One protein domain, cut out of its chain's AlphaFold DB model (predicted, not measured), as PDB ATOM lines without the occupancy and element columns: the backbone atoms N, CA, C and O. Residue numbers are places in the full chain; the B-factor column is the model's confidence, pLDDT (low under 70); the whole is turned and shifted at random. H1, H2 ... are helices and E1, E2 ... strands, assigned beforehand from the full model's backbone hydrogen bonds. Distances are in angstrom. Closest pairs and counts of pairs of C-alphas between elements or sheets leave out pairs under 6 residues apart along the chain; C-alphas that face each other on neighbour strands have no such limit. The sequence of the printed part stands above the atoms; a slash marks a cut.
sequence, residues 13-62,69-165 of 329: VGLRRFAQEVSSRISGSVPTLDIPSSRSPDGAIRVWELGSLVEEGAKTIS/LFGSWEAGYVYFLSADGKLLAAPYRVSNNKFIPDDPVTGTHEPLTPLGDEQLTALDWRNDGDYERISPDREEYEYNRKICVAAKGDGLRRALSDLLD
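This is residues 13 to 62 and 69 to 165 of the 329 residues of an uncharacterized protein of Nocardia sp. SYP-A9097 (UniProt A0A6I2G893). Three long antiparallel strands, E2, E3 and E4, make a curled sheet, and E2 bends sharply so that its first part pairs with the short edge strand E1. Helices H1 and H3 pack side by side at the end of the sheet near Leu 50, Leu 81 and Leu 87, while a small hairpin, E5 and E6, lies away from the sheet beyond a long stretch with no named element. The printed part has 147 residues, in the order H1 E1 E2 E3 E4 H2 E5 E6 H3; the sheet order E1 E2 E3 E4 is antiparallel throughout and the class is mixed, helices and strands. It is compact, with a radius of gyration of the C-alphas of 16.6 A and spans of 45 by 42 by 27 A.

Start with H1, residues 13 to 26, which is on the sheet; the closest C-alphas of H1 and E3, residues 72 to 82, are Ala 19 and Leu 81, 7.1 A apart. Next find the hairpin of E1, residues 33 to 36, and E2, residues 44 to 58: N 33 and O 47 are 2.8 A apart. E2 bends by 88 degrees at residue 47, then pairs with E3, where N 50 and O 79 are 2.8 A apart. E3 and E4, residues 87 to 96, form a hairpin, with N 80 and O 88 at 2.8 A. The sheet is strongly twisted. H2, residues 104 to 107, stands at the sheet's level, 3.1 A in height; C-alphas Tyr 92 and Gly 107, its closest pair with E4, are 4.9 A apart. Residues 88 to 89 of E4 also pair with residues 113 to 114, antiparallel. In the hairpin of E5, residues 140 to 143, and E6, residues 146 to 149, N 143 and O 146 are 3.1 A apart. H3, residues 154 to 164, touches H1 at a shallow tilt of 18 degrees, the same way, closest at C-alphas Ile 26 and Leu 164, 6.6 A. H1 and H3 are on one face of the sheet, two layers. Every O i to N i+4 pair is within hydrogen-bond range in H1, 6 of 7 in H3; H2 is too short for one.

Find C-alpha 13 at (159.568, 203.555, 36.605); from there H1 runs 20.1 A. E2 begins at C-alpha 44, (138.887, 209.298, 52.390), and spans 31.6 A; E3 spans 30.1 A and E4 28.4 A. H3 runs 15.4 A to C-alpha 164 at (161.711, 208.208, 55.481).

The C-alphas of Asp 42 and Asp 137 are farthest apart, 50.7 A. Residues 63 to 68 are not printed, and C-alphas 62 and 69 are 8.1 A apart across that cut. The link from H2 to E5 is long, 32 residues. Mean pLDDT of the printed part is 71.9; look for values under 70 at, for instance, residues 95 to 110 and 125 to 150.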
ATOM      1  N   VAL A  13     159.852 204.878  36.032       90.88
ATOM      2  CA  VAL A  13     159.568 203.555  36.605       90.88
ATOM      3  C   VAL A  13     160.295 203.383  37.936       90.88
ATOM      4  O   VAL A  13     159.679 202.951  38.915       90.88
ATOM      5  N   GLY A  14     161.580 203.742  37.994       88.75
ATOM      6  CA  GLY A  14     162.360 203.721  39.228       88.75
ATOM      7  C   GLY A  14     161.755 204.618  40.306       88.75
ATOM      8  O   GLY A  14     161.619 204.189  41.451       88.75
ATOM      9  N   LEU A  15     161.302 205.817  39.935       89.31
ATOM     10  CA  LEU A  15     160.692 206.768  40.866       89.31
ATOM     11  C   LEU A  15     159.357 206.266  41.439       89.31
ATOM     12  O   LEU A  15     159.130 206.355  42.644       89.31
ATOM     13  N   ARG A  16     158.491 205.670  40.608       93.19
ATOM     14  CA  ARG A  16     157.229 205.062  41.069       93.19
ATOM     15  C   ARG A  16     157.468 203.836  41.950       93.19
ATOM     16  O   ARG A  16     156.779 203.665  42.953       93.19
ATOM     17  N   ARG A  17     158.462 203.004  41.622       93.56
ATOM     18  CA  ARG A  17     158.861 201.873  42.475       93.56
ATOM     19  C   ARG A  17     159.386 202.362  43.825       93.56
ATOM     20  O   ARG A  17     159.025 201.802  44.855       93.56
ATOM     21  N   PHE A  18     160.186 203.425  43.824       93.00
ATOM     22  CA  PHE A  18     160.672 204.045  45.051       93.00
ATOM     23  C   PHE A  18     159.523 204.614  45.895       93.00
ATOM     24  O   PHE A  18     159.500 204.408  47.103       93.00
ATOM     25  N   ALA A  19     158.518 205.239  45.276       92.81
ATOM     26  CA  ALA A  19     157.316 205.704  45.972       92.81
ATOM     27  C   ALA A  19     156.561 204.560  46.683       92.81
ATOM     28  O   ALA A  19     156.161 204.712  47.837       92.81
ATOM     29  N   GLN A  20     156.424 203.399  46.034       93.69
ATOM     30  CA  GLN A  20     155.824 202.199  46.638       93.69
ATOM     31  C   GLN A  20     156.655 201.643  47.799       93.69
ATOM     32  O   GLN A  20     156.115 201.229  48.824       93.69
ATOM     33  N   GLU A  21     157.981 201.640  47.658       93.44
ATOM     34  CA  GLU A  21     158.883 201.242  48.737       93.44
ATOM     35  C   GLU A  21     158.731 202.178  49.941       93.44
ATOM     36  O   GLU A  21     158.565 201.709  51.068       93.44
ATOM     37  N   VAL A  22     158.712 203.493  49.704       90.50
ATOM     38  CA  VAL A  22     158.523 204.502  50.748       90.50
ATOM     39  C   VAL A  22     157.185 204.310  51.451       90.50
ATOM     40  O   VAL A  22     157.188 204.179  52.672       90.50
ATOM     41  N   SER A  23     156.067 204.204  50.719       90.81
ATOM     42  CA  SER A  23     154.741 204.035  51.334       90.81
ATOM     43  C   SER A  23     154.669 202.788  52.217       90.81
ATOM     44  O   SER A  23     154.145 202.849  53.329       90.81
ATOM     45  N   SER A  24     155.264 201.676  51.770       89.19
ATOM     46  CA  SER A  24     155.299 200.433  52.545       89.19
ATOM     47  C   SER A  24     156.096 200.563  53.846       89.19
ATOM     48  O   SER A  24     155.723 199.965  54.853       89.19
ATOM     49  N   ARG A  25     157.164 201.372  53.846       87.56
ATOM     50  CA  ARG A  25     158.036 201.590  55.008       87.56
ATOM     51  C   ARG A  25     157.455 202.565  56.019       87.56
ATOM     52  O   ARG A  25     157.636 202.364  57.215       87.56
ATOM     53  N   ILE A  26     156.784 203.615  55.551       84.94
ATOM     54  CA  ILE A  26     156.251 204.666  56.428       84.94
ATOM     55  C   ILE A  26     154.838 204.363  56.935       84.94
ATOM     56  O   ILE A  26     154.374 205.018  57.872       84.94
ATOM     57  N   SER A  27     154.164 203.364  56.357       79.12
ATOM     58  CA  SER A  27     152.835 202.918  56.780       79.12
ATOM     59  C   SER A  27     152.791 202.657  58.292       79.12
ATOM     60  O   SER A  27     153.497 201.798  58.815       79.12
ATOM     61  N   GLY A  28     151.975 203.438  59.007       72.19
ATOM     62  CA  GLY A  28     151.798 203.343  60.461       72.19
ATOM     63  C   GLY A  28     152.810 204.115  61.318       72.19
ATOM     64  O   GLY A  28     152.614 204.189  62.527       72.19
ATOM     65  N   SER A  29     153.847 204.718  60.727       71.69
ATOM     66  CA  SER A  29     154.858 205.511  61.455       71.69
ATOM     67  C   SER A  29     154.751 207.017  61.208       71.69
ATOM     68  O   SER A  29     155.036 207.805  62.107       71.69
ATOM     69  N   VAL A  30     154.288 207.425  60.023       73.62
ATOM     70  CA  VAL A  30     154.095 208.836  59.661       73.62
ATOM     71  C   VAL A  30     152.595 209.148  59.589       73.62
ATOM     72  O   VAL A  30     151.871 208.422  58.898       73.62
ATOM     73  N   PRO A  31     152.105 210.216  60.253       74.19
ATOM     74  CA  PRO A  31     150.701 210.617  60.186       74.19
ATOM     75  C   PRO A  31     150.240 210.848  58.745       74.19
ATOM     76  O   PRO A  31     150.903 211.551  57.982       74.19
ATOM     77  N   THR A  32     149.099 210.263  58.385       79.00
ATOM     78  CA  THR A  32     148.447 210.466  57.087       79.00
ATOM     79  C   THR A  32     147.431 211.599  57.161       79.00
ATOM     80  O   THR A  32     146.783 211.795  58.187       79.00
ATOM     81  N   LEU A  33     147.261 212.305  56.050       78.75
ATOM     82  CA  LEU A  33     146.147 213.205  55.798       78.75
ATOM     83  C   LEU A  33     145.016 212.412  55.141       78.75
ATOM     84  O   LEU A  33     145.258 211.630  54.220       78.75
ATOM     85  N   ASP A  34     143.792 212.633  55.606       78.94
ATOM     86  CA  ASP A  34     142.588 212.075  55.001       78.94
ATOM     87  C   ASP A  34     142.001 213.109  54.040       78.94
ATOM     88  O   ASP A  34     141.405 214.100  54.465       78.94
ATOM     89  N   ILE A  35     142.183 212.889  52.735       73.25
ATOM     90  CA  ILE A  35     141.614 213.767  51.707       73.25
ATOM     91  C   ILE A  35     140.288 213.168  51.223       73.25
ATOM     92  O   ILE A  35     140.276 212.020  50.758       73.25
ATOM     93  N   PRO A  36     139.167 213.912  51.306       68.31
ATOM     94  CA  PRO A  36     137.883 213.450  50.799       68.31
ATOM     95  C   PRO A  36     137.979 213.145  49.303       68.31
ATOM     96  O   PRO A  36     138.327 214.008  48.497       68.31
ATOM     97  N   SER A  37     137.653 211.916  48.910       61.72
ATOM     98  CA  SER A  37     137.551 211.573  47.496       61.72
ATOM     99  C   SER A  37     136.175 211.967  46.983       61.72
ATOM    100  O   SER A  37     135.174 211.359  47.356       61.72
ATOM    101  N   SER A  38     136.097 212.916  46.048       58.12
ATOM    102  CA  SER A  38     134.828 213.225  45.366       58.12
ATOM    103  C   SER A  38     134.274 212.039  44.559       58.12
ATOM    104  O   SER A  38     133.108 212.048  44.170       58.12
ATOM    105  N   ARG A  39     135.083 210.988  44.338       54.00
ATOM    106  CA  ARG A  39     134.681 209.731  43.687       54.00
ATOM    107  C   ARG A  39     134.227 208.637  44.661       54.00
ATOM    108  O   ARG A  39     133.773 207.595  44.195       54.00
ATOM    109  N   SER A  40     134.348 208.827  45.976       45.38
ATOM    110  CA  SER A  40     133.900 207.843  46.969       45.38
ATOM    111  C   SER A  40     133.294 208.548  48.189       45.38
ATOM    112  O   SER A  40     134.044 209.052  49.021       45.38
ATOM    113  N   PRO A  41     131.951 208.587  48.319       46.38
ATOM    114  CA  PRO A  41     131.275 209.293  49.409       46.38
ATOM    115  C   PRO A  41     131.590 208.750  50.818       46.38
ATOM    116  O   PRO A  41     131.359 209.469  51.783       46.38
ATOM    117  N   ASP A  42     132.193 207.557  50.926       51.12
ATOM    118  CA  ASP A  42     132.610 206.928  52.193       51.12
ATOM    119  C   ASP A  42     134.136 206.702  52.310       51.12
ATOM    120  O   ASP A  42     134.609 206.125  53.289       51.12
ATOM    121  N   GLY A  43     134.936 207.116  51.318       62.25
ATOM    122  CA  GLY A  43     136.347 206.731  51.210       62.25
ATOM    123  C   GLY A  43     137.296 207.921  51.168       62.25
ATOM    124  O   GLY A  43     137.670 208.371  50.083       62.25
ATOM    125  N   ALA A  44     137.729 208.412  52.331       72.44
ATOM    126  CA  ALA A  44     138.887 209.298  52.390       72.44
ATOM    127  C   ALA A  44     140.137 208.547  51.905       72.44
ATOM    128  O   ALA A  44     140.374 207.393  52.276       72.44
ATOM    129  N   ILE A  45     140.938 209.192  51.055       80.75
ATOM    130  CA  ILE A  45     142.215 208.631  50.621       80.75
ATOM    131  C   ILE A  45     143.265 209.077  51.632       80.75
ATOM    132  O   ILE A  45     143.506 210.272  51.800       80.75
ATOM    133  N   ARG A  46     143.901 208.095  52.275       85.69
ATOM    134  CA  ARG A  46     145.049 208.320  53.155       85.69
ATOM    135  C   ARG A  46     146.273 208.659  52.324       85.69
ATOM    136  O   ARG A  46     146.719 207.838  51.514       85.69
ATOM    137  N   VAL A  47     146.818 209.847  52.549       87.19
ATOM    138  CA  VAL A  47     147.975 210.357  51.814       87.19
ATOM    139  C   VAL A  47     149.008 211.009  52.728       87.19
ATOM    140  O   VAL A  47     148.703 211.443  53.836       87.19
ATOM    141  N   TRP A  48     150.233 211.123  52.234       88.56
ATOM    142  CA  TRP A  48     151.279 211.984  52.766       88.56
ATOM    143  C   TRP A  48     151.553 213.100  51.764       88.56
ATOM    144  O   TRP A  48     151.727 212.839  50.574       88.56
ATOM    145  N   GLU A  49     151.582 214.342  52.233       87.88
ATOM    146  CA  GLU A  49     151.981 215.492  51.422       87.88
ATOM    147  C   GLU A  49     153.482 215.418  51.110       87.88
ATOM    148  O   GLU A  49     154.304 215.261  52.016       87.88
ATOM    149  N   LEU A  50     153.826 215.534  49.828       86.81
ATOM    150  CA  LEU A  50     155.206 215.590  49.338       86.81
ATOM    151  C   LEU A  50     155.672 217.034  49.126       86.81
ATOM    152  O   LEU A  50     156.852 217.334  49.288       86.81
ATOM    153  N   GLY A  51     154.752 217.926  48.764       83.88
ATOM    154  CA  GLY A  51     155.008 219.348  48.581       83.88
ATOM    155  C   GLY A  51     154.021 219.978  47.608       83.88
ATOM    156  O   GLY A  51     153.119 219.311  47.098       83.88
ATOM    157  N   SER A  52     154.214 221.260  47.318       83.06
ATOM    158  CA  SER A  52     153.385 222.018  46.385       83.06
ATOM    159  C   SER A  52     154.224 222.816  45.390       83.06
ATOM    160  O   SER A  52     155.342 223.244  45.689       83.06
ATOM    161  N   LEU A  53     153.657 223.023  44.205       81.38
ATOM    162  CA  LEU A  53     154.160 223.912  43.163       81.38
ATOM    163  C   LEU A  53     153.142 225.032  42.959       81.38
ATOM    164  O   LEU A  53     151.965 224.752  42.735       81.38
ATOM    165  N   VAL A  54     153.598 226.282  43.017       76.69
ATOM    166  CA  VAL A  54     152.793 227.442  42.623       76.69
ATOM    167  C   VAL A  54     153.023 227.659  41.130       76.69
ATOM    168  O   VAL A  54     154.132 227.999  40.727       76.69
ATOM    169  N   GLU A  55     151.989 227.475  40.313       74.25
ATOM    170  CA  GLU A  55     152.068 227.776  38.877       74.25
ATOM    171  C   GLU A  55     151.727 229.238  38.607       74.25
ATOM    172  O   GLU A  55     152.393 229.922  37.832       74.25
ATOM    173  N   GLU A  56     150.701 229.736  39.294       70.75
ATOM    174  CA  GLU A  56     150.229 231.098  39.145       70.75
ATOM    175  C   GLU A  56     149.975 231.716  40.512       70.75
ATOM    176  O   GLU A  56     149.457 231.094  41.439       70.75
ATOM    177  N   GLY A  57     150.302 232.993  40.646       69.56
ATOM    178  CA  GLY A  57     149.948 233.716  41.848       69.56
ATOM    179  C   GLY A  57     150.127 235.206  41.690       69.56
ATOM    180  O   GLY A  57     151.061 235.685  41.047       69.56
ATOM    181  N   ALA A  58     149.232 235.957  42.321       64.31
ATOM    182  CA  ALA A  58     149.372 237.393  42.454       64.31
ATOM    183  C   ALA A  58     149.676 237.729  43.911       64.31
ATOM    184  O   ALA A  58     148.860 237.531  44.816       64.31
ATOM    185  N   LYS A  59     150.864 238.292  44.130       60.34
ATOM    186  CA  LYS A  59     151.256 238.866  45.415       60.34
ATOM    187  C   LYS A  59     151.030 240.368  45.336       60.34
ATOM    188  O   LYS A  59     151.872 241.103  44.829       60.34
ATOM    189  N   THR A  60     149.881 240.839  45.812       55.88
ATOM    190  CA  THR A  60     149.622 242.280  45.842       55.88
ATOM    191  C   THR A  60     150.583 242.960  46.820       55.88
ATOM    192  O   THR A  60     150.562 242.690  48.024       55.88
ATOM    193  N   ILE A  61     151.396 243.892  46.325       50.84
ATOM    194  CA  ILE A  61     152.126 244.859  47.150       50.84
ATOM    195  C   ILE A  61     151.154 246.014  47.415       50.84
ATOM    196  O   ILE A  61     150.944 246.862  46.553       50.84
ATOM    197  N   SER A  62     150.496 246.042  48.571       41.88
ATOM    198  CA  SER A  62     149.554 247.124  48.874       41.88
ATOM    199  C   SER A  62     150.274 248.377  49.376       41.88
ATOM    200  O   SER A  62     150.922 248.340  50.418       41.88
ATOM    201  N   LEU A  69     141.358 246.588  48.841       50.66
ATOM    202  CA  LEU A  69     141.667 245.208  49.201       50.66
ATOM    203  C   LEU A  69     141.712 244.390  47.907       50.66
ATOM    204  O   LEU A  69     140.674 243.940  47.432       50.66
ATOM    205  N   PHE A  70     142.898 244.188  47.342       50.88
ATOM    206  CA  PHE A  70     143.092 243.146  46.332       50.88
ATOM    207  C   PHE A  70     143.820 241.976  46.985       50.88
ATOM    208  O   PHE A  70     144.989 242.095  47.365       50.88
ATOM    209  N   GLY A  71     143.077 240.884  47.185       57.62
ATOM    210  CA  GLY A  71     143.556 239.667  47.830       57.62
ATOM    211  C   GLY A  71     144.753 239.064  47.104       57.62
ATOM    212  O   GLY A  71     144.868 239.158  45.885       57.62
ATOM    213  N   SER A  72     145.656 238.465  47.874       64.38
ATOM    214  CA  SER A  72     146.667 237.573  47.319       64.38
ATOM    215  C   SER A  72     146.001 236.258  46.956       64.38
ATOM    216  O   SER A  72     145.188 235.742  47.728       64.38
ATOM    217  N   TRP A  73     146.351 235.707  45.805       74.06
ATOM    218  CA  TRP A  73     145.913 234.373  45.428       74.06
ATOM    219  C   TRP A  73     147.084 233.580  44.874       74.06
ATOM    220  O   TRP A  73     147.994 234.151  44.273       74.06
ATOM    221  N   GLU A  74     147.041 232.277  45.105       74.81
ATOM    222  CA  GLU A  74     147.984 231.300  44.577       74.81
ATOM    223  C   GLU A  74     147.174 230.115  44.045       74.81
ATOM    224  O   GLU A  74     146.179 229.698  44.649       74.81
ATOM    225  N   ALA A  75     147.575 229.617  42.884       79.00
ATOM    226  CA  ALA A  75     147.044 228.417  42.274       79.00
ATOM    227  C   ALA A  75     148.196 227.558  41.754       79.00
ATOM    228  O   ALA A  75     149.242 228.057  41.336       79.00
ATOM    229  N   GLY A  76     147.994 226.253  41.796       84.94
ATOM    230  CA  GLY A  76     148.977 225.290  41.334       84.94
ATOM    231  C   GLY A  76     148.589 223.898  41.783       84.94
ATOM    232  O   GLY A  76     147.403 223.583  41.866       84.94
ATOM    233  N   TYR A  77     149.580 223.079  42.115       86.31
ATOM    234  CA  TYR A  77     149.371 221.675  42.454       86.31
ATOM    235  C   TYR A  77     150.002 221.311  43.793       86.31
ATOM    236  O   TYR A  77     151.107 221.740  44.118       86.31
ATOM    237  N   VAL A  78     149.298 220.479  44.558       87.25
ATOM    238  CA  VAL A  78     149.852 219.765  45.710       87.25
ATOM    239  C   VAL A  78     150.068 218.318  45.313       87.25
ATOM    240  O   VAL A  78     149.187 217.690  44.720       87.25
ATOM    241  N   TYR A  79     151.240 217.793  45.640       89.88
ATOM    242  CA  TYR A  79     151.666 216.443  45.312       89.88
ATOM    243  C   TYR A  79     151.629 215.572  46.557       89.88
ATOM    244  O   TYR A  79     152.059 215.971  47.642       89.88
ATOM    245  N   PHE A  80     151.146 214.352  46.380       90.94
ATOM    246  CA  PHE A  80     150.892 213.418  47.458       90.94
ATOM    247  C   PHE A  80     151.448 212.033  47.136       90.94
ATOM    248  O   PHE A  80     151.468 211.596  45.983       90.94
ATOM    249  N   LEU A  81     151.834 211.312  48.183       92.88
ATOM    250  CA  LEU A  81     152.026 209.870  48.170       92.88
ATOM    251  C   LEU A  81     150.828 209.222  48.857       92.88
ATOM    252  O   LEU A  81     150.571 209.494  50.025       92.88
ATOM    253  N   SER A  82     150.092 208.357  48.176       90.88
ATOM    254  CA  SER A  82     149.015 207.598  48.809       90.88
ATOM    255  C   SER A  82     149.534 206.398  49.602       90.88
ATOM    256  O   SER A  82     150.622 205.874  49.350       90.88
ATOM    257  N   ALA A  83     148.713 205.905  50.533       87.62
ATOM    258  CA  ALA A  83     149.006 204.701  51.316       87.62
ATOM    259  C   ALA A  83     149.301 203.455  50.454       87.62
ATOM    260  O   ALA A  83     150.092 202.605  50.855       87.62
ATOM    261  N   ASP A  84     148.716 203.356  49.257       88.19
ATOM    262  CA  ASP A  84     148.977 202.283  48.286       88.19
ATOM    263  C   ASP A  84     150.199 202.547  47.382       88.19
ATOM    264  O   ASP A  84     150.454 201.790  46.447       88.19
ATOM    265  N   GLY A  85     150.985 203.595  47.661       89.62
ATOM    266  CA  GLY A  85     152.242 203.883  46.966       89.62
ATOM    267  C   GLY A  85     152.083 204.559  45.610       89.62
ATOM    268  O   GLY A  85     153.004 204.522  44.794       89.62
ATOM    269  N   LYS A  86     150.919 205.159  45.336       92.44
ATOM    270  CA  LYS A  86     150.692 205.937  44.117       92.44
ATOM    271  C   LYS A  86     151.063 207.392  44.353       92.44
ATOM    272  O   LYS A  86     150.771 207.978  45.392       92.44
ATOM    273  N   LEU A  87     151.686 207.979  43.342       92.62
ATOM    274  CA  LEU A  87     151.921 209.413  43.283       92.62
ATOM    275  C   LEU A  87     150.658 210.077  42.748       92.62
ATOM    276  O   LEU A  87     150.162 209.694  41.684       92.62
ATOM    277  N   LEU A  88     150.136 211.033  43.502       91.75
ATOM    278  CA  LEU A  88     148.912 211.759  43.196       91.75
ATOM    279  C   LEU A  88     149.200 213.261  43.174       91.75
ATOM    280  O   LEU A  88     150.118 213.735  43.839       91.75
ATOM    281  N   ALA A  89     148.385 214.008  42.446       90.44
ATOM    282  CA  ALA A  89     148.327 215.458  42.512       90.44
ATOM    283  C   ALA A  89     146.880 215.908  42.695       90.44
ATOM    284  O   ALA A  89     145.956 215.247  42.218       90.44
ATOM    285  N   ALA A  90     146.690 217.041  43.358       86.94
ATOM    286  CA  ALA A  90     145.445 217.790  43.293       86.94
ATOM    287  C   ALA A  90     145.766 219.250  42.985       86.94
ATOM    288  O   ALA A  90     146.694 219.803  43.588       86.94
ATOM    289  N   PRO A  91     145.016 219.887  42.076       86.12
ATOM    290  CA  PRO A  91     145.104 221.321  41.943       86.12
ATOM    291  C   PRO A  91     144.582 221.967  43.228       86.12
ATOM    292  O   PRO A  91     143.631 221.491  43.860       86.12
ATOM    293  N   TYR A  92     145.221 223.059  43.612       83.38
ATOM    294  CA  TYR A  92     144.766 223.902  44.699       83.38
ATOM    295  C   TYR A  92     144.584 225.322  44.200       83.38
ATOM    296  O   TYR A  92     145.287 225.800  43.306       83.38
ATOM    297  N   ARG A  93     143.636 226.016  44.820       78.38
ATOM    298  CA  ARG A  93     143.479 227.451  44.647       78.38
ATOM    299  C   ARG A  93     143.144 228.068  45.984       78.38
ATOM    300  O   ARG A  93     142.113 227.761  46.571       78.38
ATOM    301  N   VAL A  94     143.994 228.978  46.434       73.75
ATOM    302  CA  VAL A  94     143.743 229.760  47.640       73.75
ATOM    303  C   VAL A  94     143.677 231.230  47.261       73.75
ATOM    304  O   VAL A  94     144.546 231.757  46.572       73.75
ATOM    305  N   SER A  95     142.628 231.906  47.721       69.00
ATOM    306  CA  SER A  95     142.500 233.358  47.669       69.00
ATOM    307  C   SER A  95     142.316 233.894  49.079       69.00
ATOM    308  O   SER A  95     141.344 233.541  49.750       69.00
ATOM    309  N   ASN A  96     143.200 234.782  49.517       64.38
ATOM    310  CA  ASN A  96     143.117 235.383  50.837       64.38
ATOM    311  C   ASN A  96     143.230 236.905  50.742       64.38
ATOM    312  O   ASN A  96     144.036 237.466  50.001       64.38
ATOM    313  N   ASN A  97     142.448 237.606  51.559       56.97
ATOM    314  CA  ASN A  97     142.523 239.063  51.697       56.97
ATOM    315  C   ASN A  97     143.817 239.525  52.398       56.97
ATOM    316  O   ASN A  97     144.019 240.721  52.623       56.97
ATOM    317  N   LYS A  98     144.687 238.588  52.792       52.78
ATOM    318  CA  LYS A  98     145.980 238.818  53.434       52.78
ATOM    319  C   LYS A  98     147.023 237.915  52.779       52.78
ATOM    320  O   LYS A  98     146.746 236.748  52.555       52.78
ATOM    321  N   PHE A  99     148.234 238.441  52.583       50.66
ATOM    322  CA  PHE A  99     149.420 237.665  52.202       50.66
ATOM    323  C   PHE A  99     149.899 236.788  53.373       50.66
ATOM    324  O   PHE A  99     150.949 237.023  53.969       50.66
ATOM    325  N   ILE A 100     149.058 235.847  53.787       51.50
ATOM    326  CA  ILE A 100     149.419 234.733  54.652       51.50
ATOM    327  C   ILE A 100     149.387 233.528  53.713       51.50
ATOM    328  O   ILE A 100     148.347 233.327  53.090       51.50
ATOM    329  N   PRO A 101     150.498 232.786  53.545       52.34
ATOM    330  CA  PRO A 101     150.452 231.519  52.831       52.34
ATOM    331  C   PRO A 101     149.473 230.631  53.593       52.34
ATOM    332  O   PRO A 101     149.732 230.283  54.748       52.34
ATOM    333  N   ASP A 102     148.314 230.373  53.002       55.06
ATOM    334  CA  ASP A 102     147.409 229.366  53.532       55.06
ATOM    335  C   ASP A 102     147.963 227.991  53.159       55.06
ATOM    336  O   ASP A 102     148.676 227.836  52.165       55.06
ATOM    337  N   ASP A 103     147.658 227.003  53.993       63.44
ATOM    338  CA  ASP A 103     148.067 225.625  53.765       63.44
ATOM    339  C   ASP A 103     147.469 225.144  52.426       63.44
ATOM    340  O   ASP A 103     146.238 225.081  52.305       63.44
ATOM    341  N   PRO A 104     148.289 224.831  51.407       60.12
ATOM    342  CA  PRO A 104     147.796 224.499  50.076       60.12
ATOM    343  C   PRO A 104     146.945 223.221  50.087       60.12
ATOM    344  O   PRO A 104     146.054 223.087  49.251       60.12
ATOM    345  N   VAL A 105     147.119 222.342  51.085       67.62
ATOM    346  CA  VAL A 105     146.257 221.170  51.317       67.62
ATOM    347  C   VAL A 105     144.815 221.590  51.623       67.62
ATOM    348  O   VAL A 105     143.867 220.931  51.209       67.62
ATOM    349  N   THR A 106     144.602 222.716  52.309       66.00
ATOM    350  CA  THR A 106     143.241 223.203  52.611       66.00
ATOM    351  C   THR A 106     142.527 223.785  51.388       66.00
ATOM    352  O   THR A 106     141.298 223.845  51.372       66.00
ATOM    353  N   GLY A 107     143.286 224.172  50.356       57.53
ATOM    354  CA  GLY A 107     142.778 224.689  49.086       57.53
ATOM    355  C   GLY A 107     142.543 223.621  48.015       57.53
ATOM    356  O   GLY A 107     142.131 223.968  46.904       57.53
ATOM    357  N   THR A 108     142.813 222.339  48.298       66.19
ATOM    358  CA  THR A 108     142.510 221.245  47.367       66.19
ATOM    359  C   THR A 108     141.034 220.873  47.478       66.19
ATOM    360  O   THR A 108     140.614 220.190  48.412       66.19
ATOM    361  N   HIS A 109     140.235 221.333  46.520       66.12
ATOM    362  CA  HIS A 109     138.805 221.005  46.431       66.12
ATOM    363  C   HIS A 109     138.493 220.004  45.313       66.12
ATOM    364  O   HIS A 109     137.366 219.526  45.190       66.12
ATOM    365  N   GLU A 110     139.492 219.688  44.496       69.88
ATOM    366  CA  GLU A 110     139.371 218.812  43.340       69.88
ATOM    367  C   GLU A 110     139.825 217.377  43.651       69.88
ATOM    368  O   GLU A 110     140.608 217.153  44.579       69.88
ATOM    369  N   PRO A 111     139.326 216.375  42.899       75.12
ATOM    370  CA  PRO A 111     139.742 214.990  43.078       75.12
ATOM    371  C   PRO A 111     141.246 214.811  42.883       75.12
ATOM    372  O   PRO A 111     141.821 215.303  41.917       75.12
ATOM    373  N   LEU A 112     141.845 213.984  43.742       84.62
ATOM    374  CA  LEU A 112     143.208 213.497  43.559       84.62
ATOM    375  C   LEU A 112     143.325 212.717  42.242       84.62
ATOM    376  O   LEU A 112     142.624 211.723  42.020       84.62
ATOM    377  N   THR A 113     144.247 213.140  41.385       89.00
ATOM    378  CA  THR A 113     144.555 212.497  40.107       89.00
ATOM    379  C   THR A 113     145.906 211.789  40.171       89.00
ATOM    380  O   THR A 113     146.846 212.352  40.734       89.00
ATOM    381  N   PRO A 114     146.052 210.580  39.597       90.75
ATOM    382  CA  PRO A 114     147.359 209.955  39.426       90.75
ATOM    383  C   PRO A 114     148.319 210.871  38.671       90.75
ATOM    384  O   PRO A 114     147.954 211.429  37.641       90.75
ATOM    385  N   LEU A 115     149.537 210.998  39.187       90.75
ATOM    386  CA  LEU A 115     150.565 211.848  38.605       90.75
ATOM    387  C   LEU A 115     151.044 211.253  37.274       90.75
ATOM    388  O   LEU A 115     151.469 210.091  37.258       90.75
ATOM    389  N   GLY A 116     150.974 212.026  36.186       86.75
ATOM    390  CA  GLY A 116     151.518 211.660  34.872       86.75
ATOM    391  C   GLY A 116     153.050 211.667  34.850       86.75
ATOM    392  O   GLY A 116     153.680 212.232  35.746       86.75
ATOM    393  N   ASP A 117     153.667 211.023  33.856       86.00
ATOM    394  CA  ASP A 117     155.137 210.961  33.748       86.00
ATOM    395  C   ASP A 117     155.737 212.353  33.481       86.00
ATOM    396  O   ASP A 117     156.790 212.706  34.009       86.00
ATOM    397  N   GLU A 118     155.010 213.178  32.733       80.44
ATOM    398  CA  GLU A 118     155.314 214.575  32.441       80.44
ATOM    399  C   GLU A 118     155.337 215.467  33.694       80.44
ATOM    400  O   GLU A 118     156.076 216.448  33.737       80.44
ATOM    401  N   GLN A 119     154.605 215.094  34.747       82.38
ATOM    402  CA  GLN A 119     154.515 215.851  36.000       82.38
ATOM    403  C   GLN A 119     155.488 215.359  37.084       82.38
ATOM    404  O   GLN A 119     155.568 215.961  38.153       82.38
ATOM    405  N   LEU A 120     156.271 214.299  36.838       85.75
ATOM    406  CA  LEU A 120     157.233 213.772  37.824       85.75
ATOM    407  C   LEU A 120     158.392 214.734  38.124       85.75
ATOM    408  O   LEU A 120     159.090 214.556  39.120       85.75
ATOM    409  N   THR A 121     158.586 215.740  37.272       84.38
ATOM    410  CA  THR A 121     159.605 216.788  37.431       84.38
ATOM    411  C   THR A 121     159.066 218.059  38.082       84.38
ATOM    412  O   THR A 121     159.818 218.994  38.331       84.38
ATOM    413  N   ALA A 122     157.771 218.119  38.401       77.38
ATOM    414  CA  ALA A 122     157.144 219.362  38.838       77.38
ATOM    415  C   ALA A 122     157.706 219.898  40.169       77.38
ATOM    416  O   ALA A 122     157.791 221.105  40.363       77.38
ATOM    417  N   LEU A 123     158.160 219.011  41.062       78.56
ATOM    418  CA  LEU A 123     158.834 219.398  42.310       78.56
ATOM    419  C   LEU A 123     160.333 219.698  42.146       78.56
ATOM    420  O   LEU A 123     160.988 220.074  43.122       78.56
ATOM    421  N   ASP A 124     160.903 219.516  40.951       76.88
ATOM    422  CA  ASP A 124     162.285 219.921  40.671       76.88
ATOM    423  C   ASP A 124     162.393 221.448  40.642       76.88
ATOM    424  O   ASP A 124     163.390 222.019  41.094       76.88
ATOM    425  N   TRP A 125     161.336 222.107  40.161       62.91
ATOM    426  CA  TRP A 125     161.191 223.555  40.123       62.91
ATOM    427  C   TRP A 125     160.675 224.031  41.482       62.91
ATOM    428  O   TRP A 125     159.479 224.072  41.756       62.91
ATOM    429  N   ARG A 126     161.595 224.325  42.405       58.44
ATOM    430  CA  ARG A 126     161.224 224.864  43.721       58.44
ATOM    431  C   ARG A 126     160.675 226.282  43.550       58.44
ATOM    432  O   ARG A 126     161.295 227.079  42.857       58.44
ATOM    433  N   ASN A 127     159.572 226.602  44.238       50.31
ATOM    434  CA  ASN A 127     159.015 227.959  44.298       50.31
ATOM    435  C   ASN A 127     160.144 228.972  44.569       50.31
ATOM    436  O   ASN A 127     160.795 228.900  45.614       50.31
ATOM    437  N   ASP A 128     160.352 229.900  43.631       44.25
ATOM    438  CA  ASP A 128     161.505 230.812  43.473       44.25
ATOM    439  C   ASP A 128     161.838 231.736  44.673       44.25
ATOM    440  O   ASP A 128     162.659 232.644  44.571       44.25
ATOM    441  N   GLY A 129     161.212 231.551  45.837       42.06
ATOM    442  CA  GLY A 129     161.451 232.346  47.044       42.06
ATOM    443  C   GLY A 129     162.622 231.889  47.924       42.06
ATOM    444  O   GLY A 129     163.041 232.658  48.786       42.06
ATOM    445  N   ASP A 130     163.141 230.671  47.733       41.19
ATOM    446  CA  ASP A 130     164.101 230.040  48.658       41.19
ATOM    447  C   ASP A 130     165.523 229.845  48.087       41.19
ATOM    448  O   ASP A 130     166.408 229.391  48.816       41.19
ATOM    449  N   TYR A 131     165.764 230.203  46.818       43.28
ATOM    450  CA  TYR A 131     167.066 230.065  46.152       43.28
ATOM    451  C   TYR A 131     167.483 231.378  45.495       43.28
ATOM    452  O   TYR A 131     166.774 231.907  44.642       43.28
ATOM    453  N   GLU A 132     168.668 231.885  45.839       42.06
ATOM    454  CA  GLU A 132     169.340 232.865  44.988       42.06
ATOM    455  C   GLU A 132     169.864 232.125  43.755       42.06
ATOM    456  O   GLU A 132     170.784 231.306  43.822       42.06
ATOM    457  N   ARG A 133     169.226 232.376  42.612       45.69
ATOM    458  CA  ARG A 133     169.714 231.933  41.309       45.69
ATOM    459  C   ARG A 133     171.065 232.610  41.055       45.69
ATOM    460  O   ARG A 133     171.115 233.826  40.889       45.69
ATOM    461  N   ILE A 134     172.151 231.832  41.038       51.28
ATOM    462  CA  ILE A 134     173.521 232.368  40.904       51.28
ATOM    463  C   ILE A 134     173.762 232.891  39.482       51.28
ATOM    464  O   ILE A 134     174.516 233.841  39.283       51.28
ATOM    465  N   SER A 135     173.124 232.276  38.481       45.59
ATOM    466  CA  SER A 135     173.327 232.617  37.075       45.59
ATOM    467  C   SER A 135     172.000 232.769  36.321       45.59
ATOM    468  O   SER A 135     171.144 231.882  36.382       45.59
ATOM    469  N   PRO A 136     171.805 233.861  35.562       47.53
ATOM    470  CA  PRO A 136     170.656 233.997  34.670       47.53
ATOM    471  C   PRO A 136     170.681 232.957  33.539       47.53
ATOM    472  O   PRO A 136     169.622 232.574  33.054       47.53
ATOM    473  N   ASP A 137     171.855 232.419  33.195       42.91
ATOM    474  CA  ASP A 137     172.040 231.570  32.011       42.91
ATOM    475  C   ASP A 137     172.193 230.077  32.339       42.91
ATOM    476  O   ASP A 137     172.272 229.248  31.435       42.91
ATOM    477  N   ARG A 138     172.258 229.716  33.627       49.41
ATOM    478  CA  ARG A 138     172.368 228.326  34.086       49.41
ATOM    479  C   ARG A 138     171.426 228.096  35.260       49.41
ATOM    480  O   ARG A 138     171.414 228.901  36.187       49.41
ATOM    481  N   GLU A 139     170.690 226.986  35.257       51.06
ATOM    482  CA  GLU A 139     169.937 226.482  36.424       51.06
ATOM    483  C   GLU A 139     170.900 225.921  37.495       51.06
ATOM    484  O   GLU A 139     170.811 224.778  37.940       51.06
ATOM    485  N   GLU A 140     171.895 226.731  37.856       51.56
ATOM    486  CA  GLU A 140     172.838 226.511  38.940       51.56
ATOM    487  C   GLU A 140     172.303 227.251  40.170       51.56
ATOM    488  O   GLU A 140     172.141 228.476  40.169       51.56
ATOM    489  N   TYR A 141     172.034 226.492  41.228       56.34
ATOM    490  CA  TYR A 141     171.536 227.032  42.488       56.34
ATOM    491  C   TYR A 141     172.591 226.860  43.577       56.34
ATOM    492  O   TYR A 141     173.206 225.792  43.684       56.34
ATOM    493  N   GLU A 142     172.789 227.897  44.398       43.06
ATOM    494  CA  GLU A 142     173.650 227.788  45.575       43.06
ATOM    495  C   GLU A 142     172.836 227.209  46.722       43.06
ATOM    496  O   GLU A 142     171.893 227.826  47.213       43.06
ATOM    497  N   TYR A 143     173.217 226.024  47.189       43.00
ATOM    498  CA  TYR A 143     172.684 225.471  48.426       43.00
ATOM    499  C   TYR A 143     173.841 225.145  49.365       43.00
ATOM    500  O   TYR A 143     174.688 224.307  49.054       43.00
ATOM    501  N   ASN A 144     173.905 225.817  50.521       43.81
ATOM    502  CA  ASN A 144     174.996 225.662  51.495       43.81
ATOM    503  C   ASN A 144     176.405 225.780  50.869       43.81
ATOM    504  O   ASN A 144     177.290 224.983  51.189       43.81
ATOM    505  N   ARG A 145     176.625 226.763  49.981       43.09
ATOM    506  CA  ARG A 145     177.905 226.988  49.272       43.09
ATOM    507  C   ARG A 145     178.334 225.866  48.323       43.09
ATOM    508  O   ARG A 145     179.522 225.711  48.038       43.09
ATOM    509  N   LYS A 146     177.388 225.058  47.841       46.22
ATOM    510  CA  LYS A 146     177.607 224.065  46.783       46.22
ATOM    511  C   LYS A 146     176.751 224.417  45.572       46.22
ATOM    512  O   LYS A 146     175.573 224.732  45.732       46.22
ATOM    513  N   ILE A 147     177.355 224.339  44.387       54.00
ATOM    514  CA  ILE A 147     176.653 224.431  43.106       54.00
ATOM    515  C   ILE A 147     175.986 223.081  42.866       54.00
ATOM    516  O   ILE A 147     176.668 222.059  42.754       54.00
ATOM    517  N   CYS A 148     174.660 223.075  42.815       53.44
ATOM    518  CA  CYS A 148     173.884 221.892  42.469       53.44
ATOM    519  C   CYS A 148     173.332 222.046  41.049       53.44
ATOM    520  O   CYS A 148     172.761 223.082  40.720       53.44
ATOM    521  N   VAL A 149     173.477 220.998  40.236       58.72
ATOM    522  CA  VAL A 149     172.775 220.852  38.954       58.72
ATOM    523  C   VAL A 149     171.550 219.990  39.231       58.72
ATOM    524  O   VAL A 149     171.697 218.888  39.762       58.72
ATOM    525  N   ALA A 150     170.350 220.487  38.941       60.62
ATOM    526  CA  ALA A 150     169.143 219.679  39.083       60.62
ATOM    527  C   ALA A 150     169.188 218.498  38.092       60.62
ATOM    528  O   ALA A 150     169.651 218.652  36.962       60.62
ATOM    529  N   ALA A 151     168.730 217.317  38.508       71.69
ATOM    530  CA  ALA A 151     168.408 216.204  37.614       71.69
ATOM    531  C   ALA A 151     166.883 216.039  37.562       71.69
ATOM    532  O   ALA A 151     166.200 216.348  38.537       71.69
ATOM    533  N   LYS A 152     166.340 215.558  36.440       80.94
ATOM    534  CA  LYS A 152     164.887 215.360  36.300       80.94
ATOM    535  C   LYS A 152     164.382 214.308  37.299       80.94
ATOM    536  O   LYS A 152     164.858 213.173  37.289       80.94
ATOM    537  N   GLY A 153     163.395 214.670  38.110       78.38
ATOM    538  CA  GLY A 153     162.744 213.855  39.139       78.38
ATOM    539  C   GLY A 153     163.407 213.903  40.520       78.38
ATOM    540  O   GLY A 153     162.948 213.224  41.446       78.38
ATOM    541  N   ASP A 154     164.480 214.676  40.692       82.81
ATOM    542  CA  ASP A 154     165.209 214.778  41.959       82.81
ATOM    543  C   ASP A 154     164.371 215.387  43.086       82.81
ATOM    544  O   ASP A 154     164.488 214.968  44.239       82.81
ATOM    545  N   GLY A 155     163.555 216.392  42.783       81.56
ATOM    546  CA  GLY A 155     162.695 217.079  43.739       81.56
ATOM    547  C   GLY A 155     161.700 216.117  44.372       81.56
ATOM    548  O   GLY A 155     161.621 216.027  45.598       81.56
ATOM    549  N   LEU A 156     161.026 215.313  43.545       87.12
ATOM    550  CA  LEU A 156     160.095 214.291  44.020       87.12
ATOM    551  C   LEU A 156     160.821 213.176  44.785       87.12
ATOM    552  O   LEU A 156     160.357 212.741  45.839       87.12
ATOM    553  N   ARG A 157     161.995 212.743  44.308       88.31
ATOM    554  CA  ARG A 157     162.815 211.736  44.998       88.31
ATOM    555  C   ARG A 157     163.270 212.203  46.381       88.31
ATOM    556  O   ARG A 157     163.281 211.403  47.319       88.31
ATOM    557  N   ARG A 158     163.651 213.475  46.517       84.00
ATOM    558  CA  ARG A 158     164.010 214.079  47.809       84.00
ATOM    559  C   ARG A 158     162.802 214.132  48.734       84.00
ATOM    560  O   ARG A 158     162.906 213.585  49.820       84.00
ATOM    561  N   ALA A 159     161.659 214.637  48.270       85.38
ATOM    562  CA  ALA A 159     160.431 214.680  49.067       85.38
ATOM    563  C   ALA A 159     160.014 213.290  49.587       85.38
ATOM    564  O   ALA A 159     159.673 213.124  50.756       85.38
ATOM    565  N   LEU A 160     160.121 212.257  48.744       89.56
ATOM    566  CA  LEU A 160     159.905 210.863  49.143       89.56
ATOM    567  C   LEU A 160     160.928 210.374  50.181       89.56
ATOM    568  O   LEU A 160     160.581 209.625  51.090       89.56
ATOM    569  N   SER A 161     162.189 210.788  50.058       87.69
ATOM    570  CA  SER A 161     163.240 210.446  51.025       87.69
ATOM    571  C   SER A 161     163.045 211.166  52.360       87.69
ATOM    572  O   SER A 161     163.323 210.582  53.404       87.69
ATOM    573  N   ASP A 162     162.528 212.394  52.346       83.62
ATOM    574  CA  ASP A 162     162.240 213.170  53.553       83.62
ATOM    575  C   ASP A 162     161.109 212.530  54.380       83.62
ATOM    576  O   ASP A 162     161.123 212.614  55.605       83.62
ATOM    577  N   LEU A 163     160.185 211.792  53.745       83.31
ATOM    578  CA  LEU A 163     159.203 210.969  54.466       83.31
ATOM    579  C   LEU A 163     159.837 209.796  55.230       83.31
ATOM    580  O   LEU A 163     159.276 209.357  56.233       83.31
ATOM    581  N   LEU A 164     160.988 209.279  54.782       83.50
ATOM    582  CA  LEU A 164     161.711 208.208  55.481       83.50
ATOM    583  C   LEU A 164     162.483 208.718  56.708       83.50
ATOM    584  O   LEU A 164     162.829 207.917  57.575       83.50
ATOM    585  N   ASP A 165     162.755 210.022  56.783       78.94
ATOM    586  CA  ASP A 165     163.463 210.670  57.889       78.94
ATOM    587  C   ASP A 165     162.571 211.749  58.536       78.94
ATOM    588  O   ASP A 165     162.755 212.952  58.307       78.94
TER     589      ASP A 165